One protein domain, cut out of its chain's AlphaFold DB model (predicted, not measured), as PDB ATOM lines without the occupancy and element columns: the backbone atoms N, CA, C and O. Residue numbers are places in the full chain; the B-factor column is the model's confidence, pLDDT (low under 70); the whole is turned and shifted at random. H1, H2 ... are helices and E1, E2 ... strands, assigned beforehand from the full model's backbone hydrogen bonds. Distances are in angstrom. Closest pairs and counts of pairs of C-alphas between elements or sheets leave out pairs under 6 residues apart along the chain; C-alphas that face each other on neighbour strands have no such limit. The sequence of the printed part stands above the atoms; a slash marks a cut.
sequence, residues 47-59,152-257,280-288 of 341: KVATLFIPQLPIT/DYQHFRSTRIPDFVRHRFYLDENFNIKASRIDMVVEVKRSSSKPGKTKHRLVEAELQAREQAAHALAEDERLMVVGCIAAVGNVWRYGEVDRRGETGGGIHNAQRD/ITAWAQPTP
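What this domain is: This is residues 47 to 59, 152 to 257 and 280 to 288 of the 341 residues of an uncharacterized protein of Laccaria amethystina LaAM-08-1 (UniProt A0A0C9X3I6). One twisted sheet of five strands has a single long helix, H2, packed along one of its faces over E3, E4 and E5, while E1 and E2 reach out largely uncovered by it. H1 packs on H2 away from the sheet, the short H3 follows directly on E5, and residues 252 to 257 stick out. The printed part has 128 residues with three named helices and five named strands, in the order E1 H1 E2 E3 H2 E4 E5 H3. The sheet is mixed, in the order E1, E2, E3, E4, E5, and the class is mixed, helices and strands. The whole is compact, with a radius of gyration of the C-alphas of 15.8 A and spans of 54 by 37 by 30 A.

Where its parts are: The longest strand by residues, E3, holds residues 177 to 189 and is 33.3 A long from first to last C-alpha. E2 is residues 164 to 171, 22.0 A, and E1 residues 48 to 54, 19.3 A, beginning at C-alpha 48 (98.096, 197.886, -0.272). E4, residues 225 to 232, measures 23.3 A, and E5, residues 235 to 242, 23.6 A. H2, residues 197 to 219, is 33.2 A long, from (78.092, 214.512, 28.357) to (79.355, 208.597, -4.251). H1 is residues 152 to 160, 12.2 A, and H3 residues 243 to 246, 5.4 A.

How they stand to each other: E3 and E4 are parallel, with N 185 and O 227 2.8 A apart, within hydrogen-bond range. E3, H2 and E4 form a strand-helix-strand unit, two parallel neighbour strands with a helix between them in the chain, and its crossover is right-handed. E2 and E3 are an antiparallel hairpin, N 166 to O 184 2.9 A, and so are E4 and E5, N 228 to O 239 2.8 A. Edge strand E1 is antiparallel to E2, N 51 to O 167 2.9 A. H2 is on the sheet at a height of 7.6 A, making two layers, a sheet with a helix on one face; it runs along the strands, at 24 degrees to E4 on the local plane. The closest C-alphas of H2 and E4 are those of Glu 206 and Ala 230, 5.2 A. H1 is not on the sheet but touches H2, with residues 208 to 212 of H2 alone, about perpendicular at 80 degrees; the closest C-alphas, of Arg 160 and Gln 212, are 5.7 A apart. H3 is not on the sheet, but only just, with 4 pairs of C-alphas within 10 A; it is close but not clearly touching H2, the C-alphas of Leu 217 and Arg 243 being closest at 6.6 A. In H1 and H2 every O i to N i+4 pair is within hydrogen-bond range; H3 is too short for one.

The domain as a whole: The C-alphas farthest apart, of Asn 174 and Pro 195, are 53.6 A apart. Residues 60 to 151 and 258 to 279 are not printed, with gaps of 17.5 A and 25.5 A between C-alphas across the cuts. Of the links printed whole, none is long. Mean pLDDT of the printed part is 74.6; residues 55 to 59, 153 to 160, 245 to 257 and 280 to 288 are under 70.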
ATOM      1  N   LYS A  47     100.138 194.122  -1.397       72.19
ATOM      2  CA  LYS A  47     100.439 195.422  -2.047       72.19
ATOM      3  C   LYS A  47      99.343 196.478  -1.867       72.19
ATOM      4  O   LYS A  47      98.807 197.024  -2.833       72.19
ATOM      5  N   VAL A  48      99.013 196.787  -0.614       71.25
ATOM      6  CA  VAL A  48      98.096 197.886  -0.272       71.25
ATOM      7  C   VAL A  48      98.860 199.034   0.382       71.25
ATOM      8  O   VAL A  48      99.430 198.874   1.462       71.25
ATOM      9  N   ALA A  49      98.824 200.212  -0.239       75.81
ATOM     10  CA  ALA A  49      99.222 201.457   0.411       75.81
ATOM     11  C   ALA A  49      98.010 202.055   1.135       75.81
ATOM     12  O   ALA A  49      96.888 202.029   0.632       75.81
ATOM     13  N   THR A  50      98.213 202.558   2.350       72.19
ATOM     14  CA  THR A  50      97.146 203.161   3.157       72.19
ATOM     15  C   THR A  50      97.549 204.572   3.530       72.19
ATOM     16  O   THR A  50      98.606 204.763   4.129       72.19
ATOM     17  N   LEU A  51      96.689 205.531   3.209       74.69
ATOM     18  CA  LEU A  51      96.829 206.924   3.597       74.69
ATOM     19  C   LEU A  51      95.679 207.304   4.528       74.69
ATOM     20  O   LEU A  51      94.536 206.905   4.314       74.69
ATOM     21  N   PHE A  52      95.993 208.064   5.569       74.19
ATOM     22  CA  PHE A  52      94.998 208.697   6.424       74.19
ATOM     23  C   PHE A  52      94.990 210.168   6.060       74.19
ATOM     24  O   PHE A  52      96.002 210.843   6.247       74.19
ATOM     25  N   ILE A  53      93.886 210.619   5.477       74.62
ATOM     26  CA  ILE A  53      93.768 211.975   4.961       74.62
ATOM     27  C   ILE A  53      92.908 212.765   5.951       74.62
ATOM     28  O   ILE A  53      91.780 212.339   6.225       74.62
ATOM     29  N   PRO A  54      93.437 213.850   6.544       72.00
ATOM     30  CA  PRO A  54      92.636 214.734   7.375       72.00
ATOM     31  C   PRO A  54      91.647 215.505   6.501       72.00
ATOM     32  O   PRO A  54      92.018 215.937   5.412       72.00
ATOM     33  N   GLN A  55      90.422 215.681   6.999       66.44
ATOM     34  CA  GLN A  55      89.444 216.642   6.478       66.44
ATOM     35  C   GLN A  55      89.270 216.608   4.953       66.44
ATOM     36  O   GLN A  55      89.274 217.645   4.296       66.44
ATOM     37  N   LEU A  56      89.128 215.412   4.377       59.03
ATOM     38  CA  LEU A  56      88.789 215.303   2.963       59.03
ATOM     39  C   LEU A  56      87.296 215.619   2.804       59.03
ATOM     40  O   LEU A  56      86.488 214.942   3.450       59.03
ATOM     41  N   PRO A  57      86.892 216.568   1.949       56.12
ATOM     42  CA  PRO A  57      85.499 216.664   1.545       56.12
ATOM     43  C   PRO A  57      85.083 215.307   0.974       56.12
ATOM     44  O   PRO A  57      85.741 214.770   0.084       56.12
ATOM     45  N   ILE A  58      84.010 214.716   1.501       53.12
ATOM     46  CA  ILE A  58      83.503 213.436   0.969       53.12
ATOM     47  C   ILE A  58      82.954 213.628  -0.453       53.12
ATOM     48  O   ILE A  58      82.897 212.681  -1.231       53.12
ATOM     49  N   THR A  59      82.605 214.865  -0.802       50.78
ATOM     50  CA  THR A  59      82.125 215.288  -2.116       50.78
ATOM     51  C   THR A  59      83.121 216.268  -2.729       50.78
ATOM     52  O   THR A  59      83.462 217.256  -2.084       50.78
ATOM     53  N   ASP A 152      74.323 227.903   9.044       72.00
ATOM     54  CA  ASP A 152      73.901 226.721   8.288       72.00
ATOM     55  C   ASP A 152      75.087 226.104   7.536       72.00
ATOM     56  O   ASP A 152      75.239 224.883   7.535       72.00
ATOM     57  N   TYR A 153      75.968 226.938   6.977       69.25
ATOM     58  CA  TYR A 153      77.189 226.497   6.306       69.25
ATOM     59  C   TYR A 153      78.163 225.810   7.272       69.25
ATOM     60  O   TYR A 153      78.655 224.718   6.992       69.25
ATOM     61  N   GLN A 154      78.398 226.383   8.454       65.38
ATOM     62  CA  GLN A 154      79.245 225.768   9.479       65.38
ATOM     63  C   GLN A 154      78.663 224.437   9.973       65.38
ATOM     64  O   GLN A 154      79.393 223.451  10.127       65.38
ATOM     65  N   HIS A 155      77.345 224.370  10.179       66.81
ATOM     66  CA  HIS A 155      76.673 223.128  10.553       66.81
ATOM     67  C   HIS A 155      76.803 222.063   9.453       66.81
ATOM     68  O   HIS A 155      77.160 220.912   9.725       66.81
ATOM     69  N   PHE A 156      76.603 222.462   8.202       65.94
ATOM     70  CA  PHE A 156      76.766 221.617   7.027       65.94
ATOM     71  C   PHE A 156      78.197 221.085   6.883       65.94
ATOM     72  O   PHE A 156      78.400 219.884   6.710       65.94
ATOM     73  N   ARG A 157      79.203 221.951   7.038       65.12
ATOM     74  CA  ARG A 157      80.617 221.571   6.976       65.12
ATOM     75  C   ARG A 157      80.968 220.573   8.072       65.12
ATOM     76  O   ARG A 157      81.618 219.567   7.795       65.12
ATOM     77  N   SER A 158      80.486 220.819   9.293       64.94
ATOM     78  CA  SER A 158      80.733 219.917  10.418       64.94
ATOM     79  C   SER A 158      80.172 218.523  10.144       64.94
ATOM     80  O   SER A 158      80.859 217.540  10.358       64.94
ATOM     81  N   THR A 159      78.971 218.406   9.580       62.94
ATOM     82  CA  THR A 159      78.333 217.097   9.371       62.94
ATOM     83  C   THR A 159      78.910 216.319   8.188       62.94
ATOM     84  O   THR A 159      78.937 215.091   8.234       62.94
ATOM     85  N   ARG A 160      79.427 217.000   7.157       66.62
ATOM     86  CA  ARG A 160      79.849 216.354   5.900       66.62
ATOM     87  C   ARG A 160      81.343 216.116   5.745       66.62
ATOM     88  O   ARG A 160      81.716 215.256   4.947       66.62
ATOM     89  N   ILE A 161      82.182 216.841   6.480       74.94
ATOM     90  CA  ILE A 161      83.629 216.648   6.418       74.94
ATOM     91  C   ILE A 161      84.055 215.785   7.610       74.94
ATOM     92  O   ILE A 161      83.934 216.225   8.751       74.94
ATOM     93  N   PRO A 162      84.521 214.553   7.367       79.50
ATOM     94  CA  PRO A 162      85.039 213.686   8.402       79.50
ATOM     95  C   PRO A 162      86.342 214.260   8.919       79.50
ATOM     96  O   PRO A 162      87.146 214.788   8.147       79.50
ATOM     97  N   ASP A 163      86.597 214.074  10.210       79.88
ATOM     98  CA  ASP A 163      87.898 214.443  10.754       79.88
ATOM     99  C   ASP A 163      89.000 213.666  10.015       79.88
ATOM    100  O   ASP A 163      89.960 214.273   9.531       79.88
ATOM    101  N   PHE A 164      88.813 212.346   9.818       81.56
ATOM    102  CA  PHE A 164      89.700 211.515   8.990       81.56
ATOM    103  C   PHE A 164      88.956 210.565   8.072       81.56
ATOM    104  O   PHE A 164      87.983 209.912   8.455       81.56
ATOM    105  N   VAL A 165      89.556 210.353   6.905       83.56
ATOM    106  CA  VAL A 165      89.279 209.184   6.078       83.56
ATOM    107  C   VAL A 165      90.508 208.306   5.971       83.56
ATOM    108  O   VAL A 165      91.642 208.780   5.855       83.56
ATOM    109  N   ARG A 166      90.289 206.994   5.967       83.19
ATOM    110  CA  ARG A 166      91.289 206.062   5.464       83.19
ATOM    111  C   ARG A 166      91.048 205.828   3.988       83.19
ATOM    112  O   ARG A 166      90.005 205.305   3.597       83.19
ATOM    113  N   HIS A 167      92.068 206.134   3.204       80.75
ATOM    114  CA  HIS A 167      92.130 205.850   1.783       80.75
ATOM    115  C   HIS A 167      93.088 204.682   1.549       80.75
ATOM    116  O   HIS A 167      94.277 204.751   1.870       80.75
ATOM    117  N   ARG A 168      92.573 203.578   1.008       81.19
ATOM    118  CA  ARG A 168      93.384 202.434   0.578       81.19
ATOM    119  C   ARG A 168      93.633 202.496  -0.920       81.19
ATOM    120  O   ARG A 168      92.687 202.629  -1.689       81.19
ATOM    121  N   PHE A 169      94.887 202.326  -1.316       77.44
ATOM    122  CA  PHE A 169      95.333 202.208  -2.699       77.44
ATOM    123  C   PHE A 169      95.821 200.783  -2.941       77.44
ATOM    124  O   PHE A 169      96.691 200.276  -2.231       77.44
ATOM    125  N   TYR A 170      95.249 200.140  -3.946       79.25
ATOM    126  CA  TYR A 170      95.627 198.815  -4.412       79.25
ATOM    127  C   TYR A 170      96.626 198.982  -5.536       79.25
ATOM    128  O   TYR A 170      96.303 199.603  -6.551       79.25
ATOM    129  N   LEU A 171      97.828 198.449  -5.344       79.44
ATOM    130  CA  LEU A 171      98.913 198.601  -6.299       79.44
ATOM    131  C   LEU A 171      99.073 197.335  -7.147       79.44
ATOM    132  O   LEU A 171      98.826 196.223  -6.677       79.44
ATOM    133  N   ASP A 172      99.473 197.505  -8.404       83.31
ATOM    134  CA  ASP A 172      99.866 196.395  -9.271       83.31
ATOM    135  C   ASP A 172     101.292 195.897  -8.956       83.31
ATOM    136  O   ASP A 172     101.927 196.281  -7.966       83.31
ATOM    137  N   GLU A 173     101.817 195.000  -9.791       86.75
ATOM    138  CA  GLU A 173     103.160 194.459  -9.591       86.75
ATOM    139  C   GLU A 173     104.271 195.510  -9.687       86.75
ATOM    140  O   GLU A 173     105.276 195.374  -8.985       86.75
ATOM    141  N   ASN A 174     104.035 196.562 -10.470       84.81
ATOM    142  CA  ASN A 174     104.940 197.667 -10.768       84.81
ATOM    143  C   ASN A 174     104.699 198.890  -9.864       84.81
ATOM    144  O   ASN A 174     105.217 199.966 -10.149       84.81
ATOM    145  N   PHE A 175     103.923 198.734  -8.786       78.50
ATOM    146  CA  PHE A 175     103.531 199.801  -7.861       78.50
ATOM    147  C   PHE A 175     102.640 200.904  -8.465       78.50
ATOM    148  O   PHE A 175     102.488 201.963  -7.857       78.50
ATOM    149  N   ASN A 176     101.986 200.666  -9.606       74.56
ATOM    150  CA  ASN A 176     100.978 201.591 -10.128       74.56
ATOM    151  C   ASN A 176      99.653 201.426  -9.380       74.56
ATOM    152  O   ASN A 176      99.264 200.313  -9.021       74.56
ATOM    153  N   ILE A 177      98.914 202.522  -9.193       75.56
ATOM    154  CA  ILE A 177      97.594 202.499  -8.551       75.56
ATOM    155  C   ILE A 177      96.582 201.838  -9.496       75.56
ATOM    156  O   ILE A 177      96.185 202.414 -10.505       75.56
ATOM    157  N   LYS A 178      96.131 200.633  -9.144       79.19
ATOM    158  CA  LYS A 178      95.085 199.887  -9.860       79.19
ATOM    159  C   LYS A 178      93.683 200.308  -9.425       79.19
ATOM    160  O   LYS A 178      92.759 200.335 -10.234       79.19
ATOM    161  N   ALA A 179      93.517 200.589  -8.137       77.31
ATOM    162  CA  ALA A 179      92.272 201.071  -7.558       77.31
ATOM    163  C   ALA A 179      92.561 201.867  -6.286       77.31
ATOM    164  O   ALA A 179      93.558 201.623  -5.607       77.31
ATOM    165  N   SER A 180      91.665 202.776  -5.926       76.00
ATOM    166  CA  SER A 180      91.680 203.439  -4.629       76.00
ATOM    167  C   SER A 180      90.273 203.427  -4.040       76.00
ATOM    168  O   SER A 180      89.296 203.370  -4.785       76.00
ATOM    169  N   ARG A 181      90.158 203.401  -2.712       79.44
ATOM    170  CA  ARG A 181      88.862 203.465  -2.028       79.44
ATOM    171  C   ARG A 181      88.971 204.107  -0.655       79.44
ATOM    172  O   ARG A 181      89.895 203.787   0.099       79.44
ATOM    173  N   ILE A 182      87.999 204.944  -0.319       81.38
ATOM    174  CA  ILE A 182      87.740 205.316   1.070       81.38
ATOM    175  C   ILE A 182      86.977 204.165   1.696       81.38
ATOM    176  O   ILE A 182      86.003 203.680   1.137       81.38
ATOM    177  N   ASP A 183      87.443 203.683   2.833       80.38
ATOM    178  CA  ASP A 183      86.833 202.512   3.456       80.38
ATOM    179  C   ASP A 183      86.736 202.618   4.973       80.38
ATOM    180  O   ASP A 183      86.298 201.677   5.638       80.38
ATOM    181  N   MET A 184      87.183 203.745   5.521       85.25
ATOM    182  CA  MET A 184      86.944 204.085   6.905       85.25
ATOM    183  C   MET A 184      86.766 205.586   7.064       85.25
ATOM    184  O   MET A 184      87.558 206.360   6.529       85.25
ATOM    185  N   VAL A 185      85.767 205.952   7.852       86.31
ATOM    186  CA  VAL A 185      85.484 207.307   8.311       86.31
ATOM    187  C   VAL A 185      85.739 207.364   9.812       86.31
ATOM    188  O   VAL A 185      85.380 206.439  10.547       86.31
ATOM    189  N   VAL A 186      86.387 208.425  10.277       86.19
ATOM    190  CA  VAL A 186      86.695 208.630  11.691       86.19
ATOM    191  C   VAL A 186      86.226 210.013  12.112       86.19
ATOM    192  O   VAL A 186      86.623 211.003  11.510       86.19
ATOM    193  N   GLU A 187      85.450 210.044  13.190       89.56
ATOM    194  CA  GLU A 187      84.929 211.255  13.814       89.56
ATOM    195  C   GLU A 187      85.373 211.321  15.282       89.56
ATOM    196  O   GLU A 187      85.240 210.351  16.043       89.56
ATOM    197  N   VAL A 188      85.902 212.465  15.703       86.06
ATOM    198  CA  VAL A 188      86.548 212.690  16.995       86.06
ATOM    199  C   VAL A 188      85.996 213.952  17.650       86.06
ATOM    200  O   VAL A 188      86.287 215.082  17.274       86.06
ATOM    201  N   LYS A 189      85.279 213.785  18.763       86.25
ATOM    202  CA  LYS A 189      84.843 214.910  19.599       86.25
ATOM    203  C   LYS A 189      85.742 215.091  20.816       86.25
ATOM    204  O   LYS A 189      86.247 214.148  21.433       86.25
ATOM    205  N   ARG A 190      85.883 216.344  21.251       82.62
ATOM    206  CA  ARG A 190      86.588 216.665  22.502       82.62
ATOM    207  C   ARG A 190      85.838 216.077  23.701       82.62
ATOM    208  O   ARG A 190      84.604 216.106  23.756       82.62
ATOM    209  N   SER A 191      86.573 215.594  24.701       80.81
ATOM    210  CA  SER A 191      85.966 215.183  25.974       80.81
ATOM    211  C   SER A 191      85.298 216.378  26.662       80.81
ATOM    212  O   SER A 191      85.763 217.513  26.551       80.81
ATOM    213  N   SER A 192      84.194 216.136  27.368       83.38
ATOM    214  CA  SER A 192      83.583 217.143  28.233       83.38
ATOM    215  C   SER A 192      83.965 216.860  29.679       83.38
ATOM    216  O   SER A 192      83.849 215.729  30.139       83.38
ATOM    217  N   SER A 193      84.351 217.899  30.419       81.12
ATOM    218  CA  SER A 193      84.557 217.808  31.869       81.12
ATOM    219  C   SER A 193      83.265 217.502  32.635       81.12
ATOM    220  O   SER A 193      83.316 217.061  33.780       81.12
ATOM    221  N   LYS A 194      82.096 217.726  32.018       83.56
ATOM    222  CA  LYS A 194      80.796 217.498  32.653       83.56
ATOM    223  C   LYS A 194      80.428 216.006  32.580       83.56
ATOM    224  O   LYS A 194      80.307 215.475  31.470       83.56
ATOM    225  N   PRO A 195      80.194 215.332  33.722       80.19
ATOM    226  CA  PRO A 195      79.787 213.930  33.734       80.19
ATOM    227  C   PRO A 195      78.486 213.731  32.942       80.19
ATOM    228  O   PRO A 195      77.617 214.599  32.909       80.19
ATOM    229  N   GLY A 196      78.374 212.601  32.242       84.19
ATOM    230  CA  GLY A 196      77.221 212.265  31.393       84.19
ATOM    231  C   GLY A 196      77.268 212.829  29.966       84.19
ATOM    232  O   GLY A 196      76.723 212.201  29.058       84.19
ATOM    233  N   LYS A 197      77.987 213.935  29.713       89.38
ATOM    234  CA  LYS A 197      78.092 214.512  28.357       89.38
ATOM    235  C   LYS A 197      78.919 213.668  27.387       89.38
ATOM    236  O   LYS A 197      78.669 213.721  26.189       89.38
ATOM    237  N   THR A 198      79.855 212.857  27.882       86.88
ATOM    238  CA  THR A 198      80.669 211.958  27.041       86.88
ATOM    239  C   THR A 198      79.806 210.974  26.259       86.88
ATOM    240  O   THR A 198      80.039 210.776  25.074       86.88
ATOM    241  N   LYS A 199      78.770 210.398  26.888       89.88
ATOM    242  CA  LYS A 199      77.863 209.461  26.209       89.88
ATOM    243  C   LYS A 199      77.082 210.156  25.094       89.88
ATOM    244  O   LYS A 199      76.982 209.603  24.009       89.88
ATOM    245  N   HIS A 200      76.566 211.357  25.357       91.19
ATOM    246  CA  HIS A 200      75.858 212.151  24.352       91.19
ATOM    247  C   HIS A 200      76.762 212.485  23.160       91.19
ATOM    248  O   HIS A 200      76.396 212.211  22.027       91.19
ATOM    249  N   ARG A 201      77.969 213.003  23.420       87.38
ATOM    250  CA  ARG A 201      78.944 213.323  22.364       87.38
ATOM    251  C   ARG A 201      79.380 212.103  21.562       87.38
ATOM    252  O   ARG A 201      79.706 212.232  20.394       87.38
ATOM    253  N   LEU A 202      79.408 210.930  22.189       89.75
ATOM    254  CA  LEU A 202      79.762 209.700  21.493       89.75
ATOM    255  C   LEU A 202      78.646 209.279  20.539       89.75
ATOM    256  O   LEU A 202      78.937 208.898  19.417       89.75
ATOM    257  N   VAL A 203      77.381 209.414  20.951       91.12
ATOM    258  CA  VAL A 203      76.229 209.204  20.059       91.12
ATOM    259  C   VAL A 203      76.234 210.214  18.908       91.12
ATOM    260  O   VAL A 203      75.974 209.839  17.775       91.12
ATOM    261  N   GLU A 204      76.568 211.473  19.184       89.69
ATOM    262  CA  GLU A 204      76.710 212.523  18.168       89.69
ATOM    263  C   GLU A 204      77.800 212.174  17.139       89.69
ATOM    264  O   GLU A 204      77.526 212.161  15.943       89.69
ATOM    265  N   ALA A 205      78.993 211.781  17.600       89.44
ATOM    266  CA  ALA A 205      80.079 211.322  16.734       89.44
ATOM    267  C   ALA A 205      79.693 210.074  15.915       89.44
ATOM    268  O   ALA A 205      80.040 209.964  14.744       89.44
ATOM    269  N   GLU A 206      78.956 209.132  16.515       93.06
ATOM    270  CA  GLU A 206      78.448 207.942  15.821       93.06
ATOM    271  C   GLU A 206      77.446 208.294  14.719       93.06
ATOM    272  O   GLU A 206      77.483 207.675  13.660       93.06
ATOM    273  N   LEU A 207      76.544 209.251  14.952       90.19
ATOM    274  CA  LEU A 207      75.576 209.690  13.943       90.19
ATOM    275  C   LEU A 207      76.282 210.372  12.772       90.19
ATOM    276  O   LEU A 207      76.064 209.989  11.626       90.19
ATOM    277  N   GLN A 208      77.193 211.293  13.068       89.81
ATOM    278  CA  GLN A 208      77.939 212.031  12.055       89.81
ATOM    279  C   GLN A 208      78.831 211.112  11.207       89.81
ATOM    280  O   GLN A 208      78.763 211.153   9.981       89.81
ATOM    281  N   ALA A 209      79.573 210.186  11.830       90.25
ATOM    282  CA  ALA A 209      80.376 209.202  11.098       90.25
ATOM    283  C   ALA A 209      79.524 208.308  10.175       90.25
ATOM    284  O   ALA A 209      80.005 207.841   9.143       90.25
ATOM    285  N   ARG A 210      78.259 208.049  10.539       89.62
ATOM    286  CA  ARG A 210      77.324 207.270   9.711       89.62
ATOM    287  C   ARG A 210      76.783 208.074   8.541       89.62
ATOM    288  O   ARG A 210      76.705 207.523   7.452       89.62
ATOM    289  N   GLU A 211      76.427 209.337   8.750       87.50
ATOM    290  CA  GLU A 211      76.002 210.233   7.667       87.50
ATOM    291  C   GLU A 211      77.120 210.388   6.631       87.50
ATOM    292  O   GLU A 211      76.907 210.194   5.437       87.50
ATOM    293  N   GLN A 212      78.348 210.606   7.098       87.44
ATOM    294  CA  GLN A 212      79.548 210.653   6.267       87.44
ATOM    295  C   GLN A 212      79.792 209.340   5.505       87.44
ATOM    296  O   GLN A 212      80.054 209.350   4.302       87.44
ATOM    297  N   ALA A 213      79.657 208.189   6.169       89.44
ATOM    298  CA  ALA A 213      79.765 206.893   5.503       89.44
ATOM    299  C   ALA A 213      78.678 206.682   4.437       89.44
ATOM    300  O   ALA A 213      78.984 206.165   3.364       89.44
ATOM    301  N   ALA A 214      77.444 207.118   4.698       87.56
ATOM    302  CA  ALA A 214      76.353 207.070   3.728       87.56
ATOM    303  C   ALA A 214      76.662 207.933   2.495       87.56
ATOM    304  O   ALA A 214      76.449 207.495   1.366       87.56
ATOM    305  N   HIS A 215      77.245 209.122   2.683       83.75
ATOM    306  CA  HIS A 215      77.721 209.950   1.572       83.75
ATOM    307  C   HIS A 215      78.817 209.252   0.755       83.75
ATOM    308  O   HIS A 215      78.725 209.211  -0.470       83.75
ATOM    309  N   ALA A 216      79.803 208.628   1.408       85.44
ATOM    310  CA  ALA A 216      80.856 207.884   0.712       85.44
ATOM    311  C   ALA A 216      80.304 206.682  -0.084       85.44
ATOM    312  O   ALA A 216      80.770 206.394  -1.188       85.44
ATOM    313  N   LEU A 217      79.295 205.985   0.453       87.06
ATOM    314  CA  LEU A 217      78.589 204.909  -0.248       87.06
ATOM    315  C   LEU A 217      77.757 205.442  -1.425       87.06
ATOM    316  O   LEU A 217      77.729 204.822  -2.489       87.06
ATOM    317  N   ALA A 218      77.082 206.577  -1.266       85.31
ATOM    318  CA  ALA A 218      76.316 207.184  -2.349       85.31
ATOM    319  C   ALA A 218      77.213 207.593  -3.530       85.31
ATOM    320  O   ALA A 218      76.808 207.412  -4.674       85.31
ATOM    321  N   GLU A 219      78.423 208.079  -3.246       83.81
ATOM    322  CA  GLU A 219      79.355 208.597  -4.251       83.81
ATOM    323  C   GLU A 219      80.095 207.494  -5.035       83.81
ATOM    324  O   GLU A 219      80.226 207.583  -6.254       83.81
ATOM    325  N   ASP A 220      80.558 206.417  -4.384       80.50
ATOM    326  CA  ASP A 220      81.250 205.313  -5.076       80.50
ATOM    327  C   ASP A 220      80.423 204.032  -5.059       80.50
ATOM    328  O   ASP A 220      80.487 203.275  -4.094       80.50
ATOM    329  N   GLU A 221      79.714 203.724  -6.151       83.81
ATOM    330  CA  GLU A 221      78.860 202.529  -6.289       83.81
ATOM    331  C   GLU A 221      79.549 201.191  -5.974       83.81
ATOM    332  O   GLU A 221      78.897 200.209  -5.609       83.81
ATOM    333  N   ARG A 222      80.878 201.139  -6.090       78.81
ATOM    334  CA  ARG A 222      81.671 199.925  -5.851       78.81
ATOM    335  C   ARG A 222      81.909 199.670  -4.366       78.81
ATOM    336  O   ARG A 222      82.292 198.560  -3.981       78.81
ATOM    337  N   LEU A 223      81.706 200.679  -3.524       81.00
ATOM    338  CA  LEU A 223      81.935 200.598  -2.093       81.00
ATOM    339  C   LEU A 223      80.793 199.827  -1.426       81.00
ATOM    340  O   LEU A 223      79.652 200.275  -1.405       81.00
ATOM    341  N   MET A 224      81.073 198.640  -0.894       82.12
ATOM    342  CA  MET A 224      80.035 197.813  -0.262       82.12
ATOM    343  C   MET A 224      79.876 198.087   1.230       82.12
ATOM    344  O   MET A 224      78.771 197.940   1.750       82.12
ATOM    345  N   VAL A 225      80.976 198.442   1.895       84.75
ATOM    346  CA  VAL A 225      81.074 198.596   3.349       84.75
ATOM    347  C   VAL A 225      82.035 199.735   3.662       84.75
ATOM    348  O   VAL A 225      83.110 199.808   3.059       84.75
ATOM    349  N   VAL A 226      81.675 200.571   4.633       89.06
ATOM    350  CA  VAL A 226      82.542 201.603   5.212       89.06
ATOM    351  C   VAL A 226      82.685 201.348   6.705       89.06
ATOM    352  O   VAL A 226      81.693 201.236   7.421       89.06
ATOM    353  N   GLY A 227      83.920 201.244   7.192       88.69
ATOM    354  CA  GLY A 227      84.185 201.235   8.627       88.69
ATOM    355  C   GLY A 227      83.973 202.626   9.225       88.69
ATOM    356  O   GLY A 227      84.366 203.624   8.633       88.69
ATOM    357  N   CYS A 228      83.413 202.714  10.418       91.62
ATOM    358  CA  CYS A 228      83.228 203.972  11.131       91.62
ATOM    359  C   CYS A 228      83.895 203.878  12.497       91.62
ATOM    360  O   CYS A 228      83.669 202.920  13.240       91.62
ATOM    361  N   ILE A 229      84.686 204.886  12.852       89.31
ATOM    362  CA  ILE A 229      85.187 205.074  14.211       89.31
ATOM    363  C   ILE A 229      84.601 206.368  14.755       89.31
ATOM    364  O   ILE A 229      84.750 207.422  14.152       89.31
ATOM    365  N   ALA A 230      83.977 206.281  15.923       91.25
ATOM    366  CA  ALA A 230      83.513 207.435  16.678       91.25
ATOM    367  C   ALA A 230      84.284 207.501  17.995       91.25
ATOM    368  O   ALA A 230      84.300 206.525  18.752       91.25
ATOM    369  N   ALA A 231      84.932 208.629  18.278       88.56
ATOM    370  CA  ALA A 231      85.767 208.807  19.459       88.56
ATOM    371  C   ALA A 231      85.412 210.081  20.238       88.56
ATOM    372  O   ALA A 231      85.145 211.132  19.667       88.56
ATOM    373  N   VAL A 232      85.443 209.997  21.570       87.12
ATOM    374  CA  VAL A 232      85.305 211.129  22.493       87.12
ATOM    375  C   VAL A 232      86.355 211.029  23.589       87.12
ATOM    376  O   VAL A 232      86.238 210.223  24.518       87.12
ATOM    377  N   GLY A 233      87.388 211.867  23.507       85.81
ATOM    378  CA  GLY A 233      88.546 211.755  24.396       85.81
ATOM    379  C   GLY A 233      89.206 210.377  24.277       85.81
ATOM    380  O   GLY A 233      89.749 210.038  23.234       85.81
ATOM    381  N   ASN A 234      89.162 209.578  25.346       80.62
ATOM    382  CA  ASN A 234      89.726 208.224  25.385       80.62
ATOM    383  C   ASN A 234      88.696 207.102  25.156       80.62
ATOM    384  O   ASN A 234      89.060 205.926  25.198       80.62
ATOM    385  N   VAL A 235      87.418 207.437  24.964       84.38
ATOM    386  CA  VAL A 235      86.352 206.469  24.684       84.38
ATOM    387  C   VAL A 235      86.128 206.429  23.183       84.38
ATOM    388  O   VAL A 235      85.965 207.477  22.571       84.38
ATOM    389  N   TRP A 236      86.080 205.243  22.590       88.56
ATOM    390  CA  TRP A 236      85.810 205.096  21.163       88.56
ATOM    391  C   TRP A 236      84.972 203.853  20.882       88.56
ATOM    392  O   TRP A 236      84.914 202.926  21.699       88.56
ATOM    393  N   ARG A 237      84.310 203.847  19.726       87.12
ATOM    394  CA  ARG A 237      83.596 202.692  19.183       87.12
ATOM    395  C   ARG A 237      83.902 202.518  17.712       87.12
ATOM    396  O   ARG A 237      84.230 203.479  17.020       87.12
ATOM    397  N   TYR A 238      83.763 201.277  17.270       88.75
ATOM    398  CA  TYR A 238      83.865 200.890  15.877       88.75
ATOM    399  C   TYR A 238      82.555 200.254  15.411       88.75
ATOM    400  O   TYR A 238      81.923 199.490  16.152       88.75
ATOM    401  N   GLY A 239      82.160 200.584  14.189       88.31
ATOM    402  CA  GLY A 239      81.005 200.032  13.496       88.31
ATOM    403  C   GLY A 239      81.286 199.912  12.004       88.31
ATOM    404  O   GLY A 239      82.289 200.422  11.508       88.31
ATOM    405  N   GLU A 240      80.400 199.235  11.287       88.56
ATOM    406  CA  GLU A 240      80.444 199.127   9.830       88.56
ATOM    407  C   GLU A 240      79.090 199.559   9.261       88.56
ATOM    408  O   GLU A 240      78.038 199.247   9.827       88.56
ATOM    409  N   VAL A 241      79.123 200.310   8.160       89.12
ATOM    410  CA  VAL A 241      77.944 200.729   7.397       89.12
ATOM    411  C   VAL A 241      77.961 199.990   6.066       89.12
ATOM    412  O   VAL A 241      78.846 200.202   5.238       89.12
ATOM    413  N   ASP A 242      76.990 199.099   5.882       87.50
ATOM    414  CA  ASP A 242      76.824 198.295   4.675       87.50
ATOM    415  C   ASP A 242      75.845 198.960   3.698       87.50
ATOM    416  O   ASP A 242      74.705 199.262   4.064       87.50
ATOM    417  N   ARG A 243      76.196 199.027   2.407       85.81
ATOM    418  CA  ARG A 243      75.280 199.470   1.331       85.81
ATOM    419  C   ARG A 243      73.972 198.667   1.300       85.81
ATOM    420  O   ARG A 243      72.900 199.175   0.978       85.81
ATOM    421  N   ARG A 244      74.053 197.373   1.626       77.50
ATOM    422  CA  ARG A 244      72.896 196.457   1.637       77.50
ATOM    423  C   ARG A 244      71.924 196.737   2.789       77.50
ATOM    424  O   ARG A 244      70.777 196.307   2.718       77.50
ATOM    425  N   GLY A 245      72.368 197.436   3.837       59.25
ATOM    426  CA  GLY A 245      71.516 197.873   4.946       59.25
ATOM    427  C   GLY A 245      70.697 199.124   4.615       59.25
ATOM    428  O   GLY A 245      69.574 199.262   5.097       59.25
ATOM    429  N   GLU A 246      71.210 199.998   3.743       52.16
ATOM    430  CA  GLU A 246      70.537 201.239   3.321       52.16
ATOM    431  C   GLU A 246      69.388 200.997   2.339       52.16
ATOM    432  O   GLU A 246      68.403 201.733   2.317       52.16
ATOM    433  N   THR A 247      69.441 199.901   1.582       44.66
ATOM    434  CA  THR A 247      68.364 199.524   0.653       44.66
ATOM    435  C   THR A 247      67.065 199.109   1.363       44.66
ATOM    436  O   THR A 247      66.035 198.970   0.709       44.66
ATOM    437  N   GLY A 248      67.076 198.947   2.695       40.41
ATOM    438  CA  GLY A 248      65.897 198.605   3.500       40.41
ATOM    439  C   GLY A 248      65.151 199.788   4.132       40.41
ATOM    440  O   GLY A 248      64.028 199.607   4.597       40.41
ATOM    441  N   GLY A 249      65.736 200.986   4.156       40.44
ATOM    442  CA  GLY A 249      65.121 202.173   4.749       40.44
ATOM    443  C   GLY A 249      65.504 203.386   3.929       40.44
ATOM    444  O   GLY A 249      66.605 203.894   4.088       40.44
ATOM    445  N   GLY A 250      64.611 203.801   3.026       38.69
ATOM    446  CA  GLY A 250      64.852 204.908   2.108       38.69
ATOM    447  C   GLY A 250      65.424 206.117   2.837       38.69
ATOM    448  O   GLY A 250      64.735 206.746   3.639       38.69
ATOM    449  N   ILE A 251      66.685 206.432   2.546       43.69
ATOM    450  CA  ILE A 251      67.295 207.702   2.920       43.69
ATOM    451  C   ILE A 251      66.373 208.786   2.363       43.69
ATOM    452  O   ILE A 251      66.037 208.791   1.174       43.69
ATOM    453  N   HIS A 252      65.885 209.655   3.245       39.81
ATOM    454  CA  HIS A 252      65.045 210.779   2.871       39.81
ATOM    455  C   HIS A 252      65.796 211.653   1.852       39.81
ATOM    456  O   HIS A 252      66.549 212.545   2.217       39.81
ATOM    457  N   ASN A 253      65.494 211.478   0.564       43.38
ATOM    458  CA  ASN A 253      65.848 212.401  -0.526       43.38
ATOM    459  C   ASN A 253      65.216 213.809  -0.364       43.38
ATOM    460  O   ASN A 253      65.232 214.608  -1.295       43.38
ATOM    461  N   ALA A 254      64.613 214.120   0.789       36.22
ATOM    462  CA  ALA A 254      63.879 215.360   1.031       36.22
ATOM    463  C   ALA A 254      64.791 216.575   1.294       36.22
ATOM    464  O   ALA A 254      64.316 217.703   1.220       36.22
ATOM    465  N   GLN A 255      66.087 216.361   1.539       39.41
ATOM    466  CA  GLN A 255      67.115 217.407   1.589       39.41
ATOM    467  C   GLN A 255      68.303 217.020   0.705       39.41
ATOM    468  O   GLN A 255      69.461 217.047   1.116       39.41
ATOM    469  N   ARG A 256      68.010 216.632  -0.542       41.78
ATOM    470  CA  ARG A 256      69.033 216.675  -1.585       41.78
ATOM    471  C   ARG A 256      69.445 218.134  -1.734       41.78
ATOM    472  O   ARG A 256      68.586 218.993  -1.932       41.78
ATOM    473  N   ASP A 257      70.733 218.394  -1.588       42.25
ATOM    474  CA  ASP A 257      71.315 219.687  -1.905       42.25
ATOM    475  C   ASP A 257      70.901 220.064  -3.338       42.25
ATOM    476  O   ASP A 257      71.173 219.291  -4.260       42.25
ATOM    477  N   ILE A 280      70.470 197.978  11.519       44.00
ATOM    478  CA  ILE A 280      71.785 198.338  12.056       44.00
ATOM    479  C   ILE A 280      72.598 197.063  12.266       44.00
ATOM    480  O   ILE A 280      72.171 196.188  13.022       44.00
ATOM    481  N   THR A 281      73.797 196.985  11.690       51.97
ATOM    482  CA  THR A 281      74.822 196.045  12.158       51.97
ATOM    483  C   THR A 281      75.420 196.639  13.440       51.97
ATOM    484  O   THR A 281      75.888 197.776  13.450       51.97
ATOM    485  N   ALA A 282      75.270 195.946  14.571       54.28
ATOM    486  CA  ALA A 282      75.510 196.499  15.906       54.28
ATOM    487  C   ALA A 282      76.926 197.092  16.081       54.28
ATOM    488  O   ALA A 282      77.918 196.440  15.765       54.28
ATOM    489  N   TRP A 283      77.020 198.295  16.663       53.97
ATOM    490  CA  TRP A 283      78.293 198.870  17.110       53.97
ATOM    491  C   TRP A 283      78.931 197.956  18.157       53.97
ATOM    492  O   TRP A 283      78.347 197.708  19.218       53.97
ATOM    493  N   ALA A 284      80.142 197.477  17.885       51.38
ATOM    494  CA  ALA A 284      80.880 196.686  18.853       51.38
ATOM    495  C   ALA A 284      81.447 197.628  19.924       51.38
ATOM    496  O   ALA A 284      82.269 198.502  19.638       51.38
ATOM    497  N   GLN A 285      81.013 197.459  21.176       40.25
ATOM    498  CA  GLN A 285      81.714 198.080  22.298       40.25
ATOM    499  C   GLN A 285      82.900 197.208  22.708       40.25
ATOM    500  O   GLN A 285      82.725 195.999  22.878       40.25
ATOM    501  N   PRO A 286      84.084 197.786  22.961       38.91
ATOM    502  CA  PRO A 286      85.106 197.075  23.711       38.91
ATOM    503  C   PRO A 286      84.583 196.819  25.141       38.91
ATOM    504  O   PRO A 286      84.368 197.753  25.912       38.91
ATOM    505  N   THR A 287      84.318 195.559  25.505       34.53
ATOM    506  CA  THR A 287      83.815 195.197  26.845       34.53
ATOM    507  C   THR A 287      84.894 195.374  27.929       34.53
ATOM    508  O   THR A 287      85.984 194.823  27.767       34.53
ATOM    509  N   PRO A 288      84.610 196.033  29.075       35.16
ATOM    510  CA  PRO A 288      85.614 196.308  30.119       35.16
ATOM    511  C   PRO A 288      86.060 195.116  30.996       35.16
ATOM    512  O   PRO A 288      86.948 195.287  31.825       35.16
TER     513      PRO A 288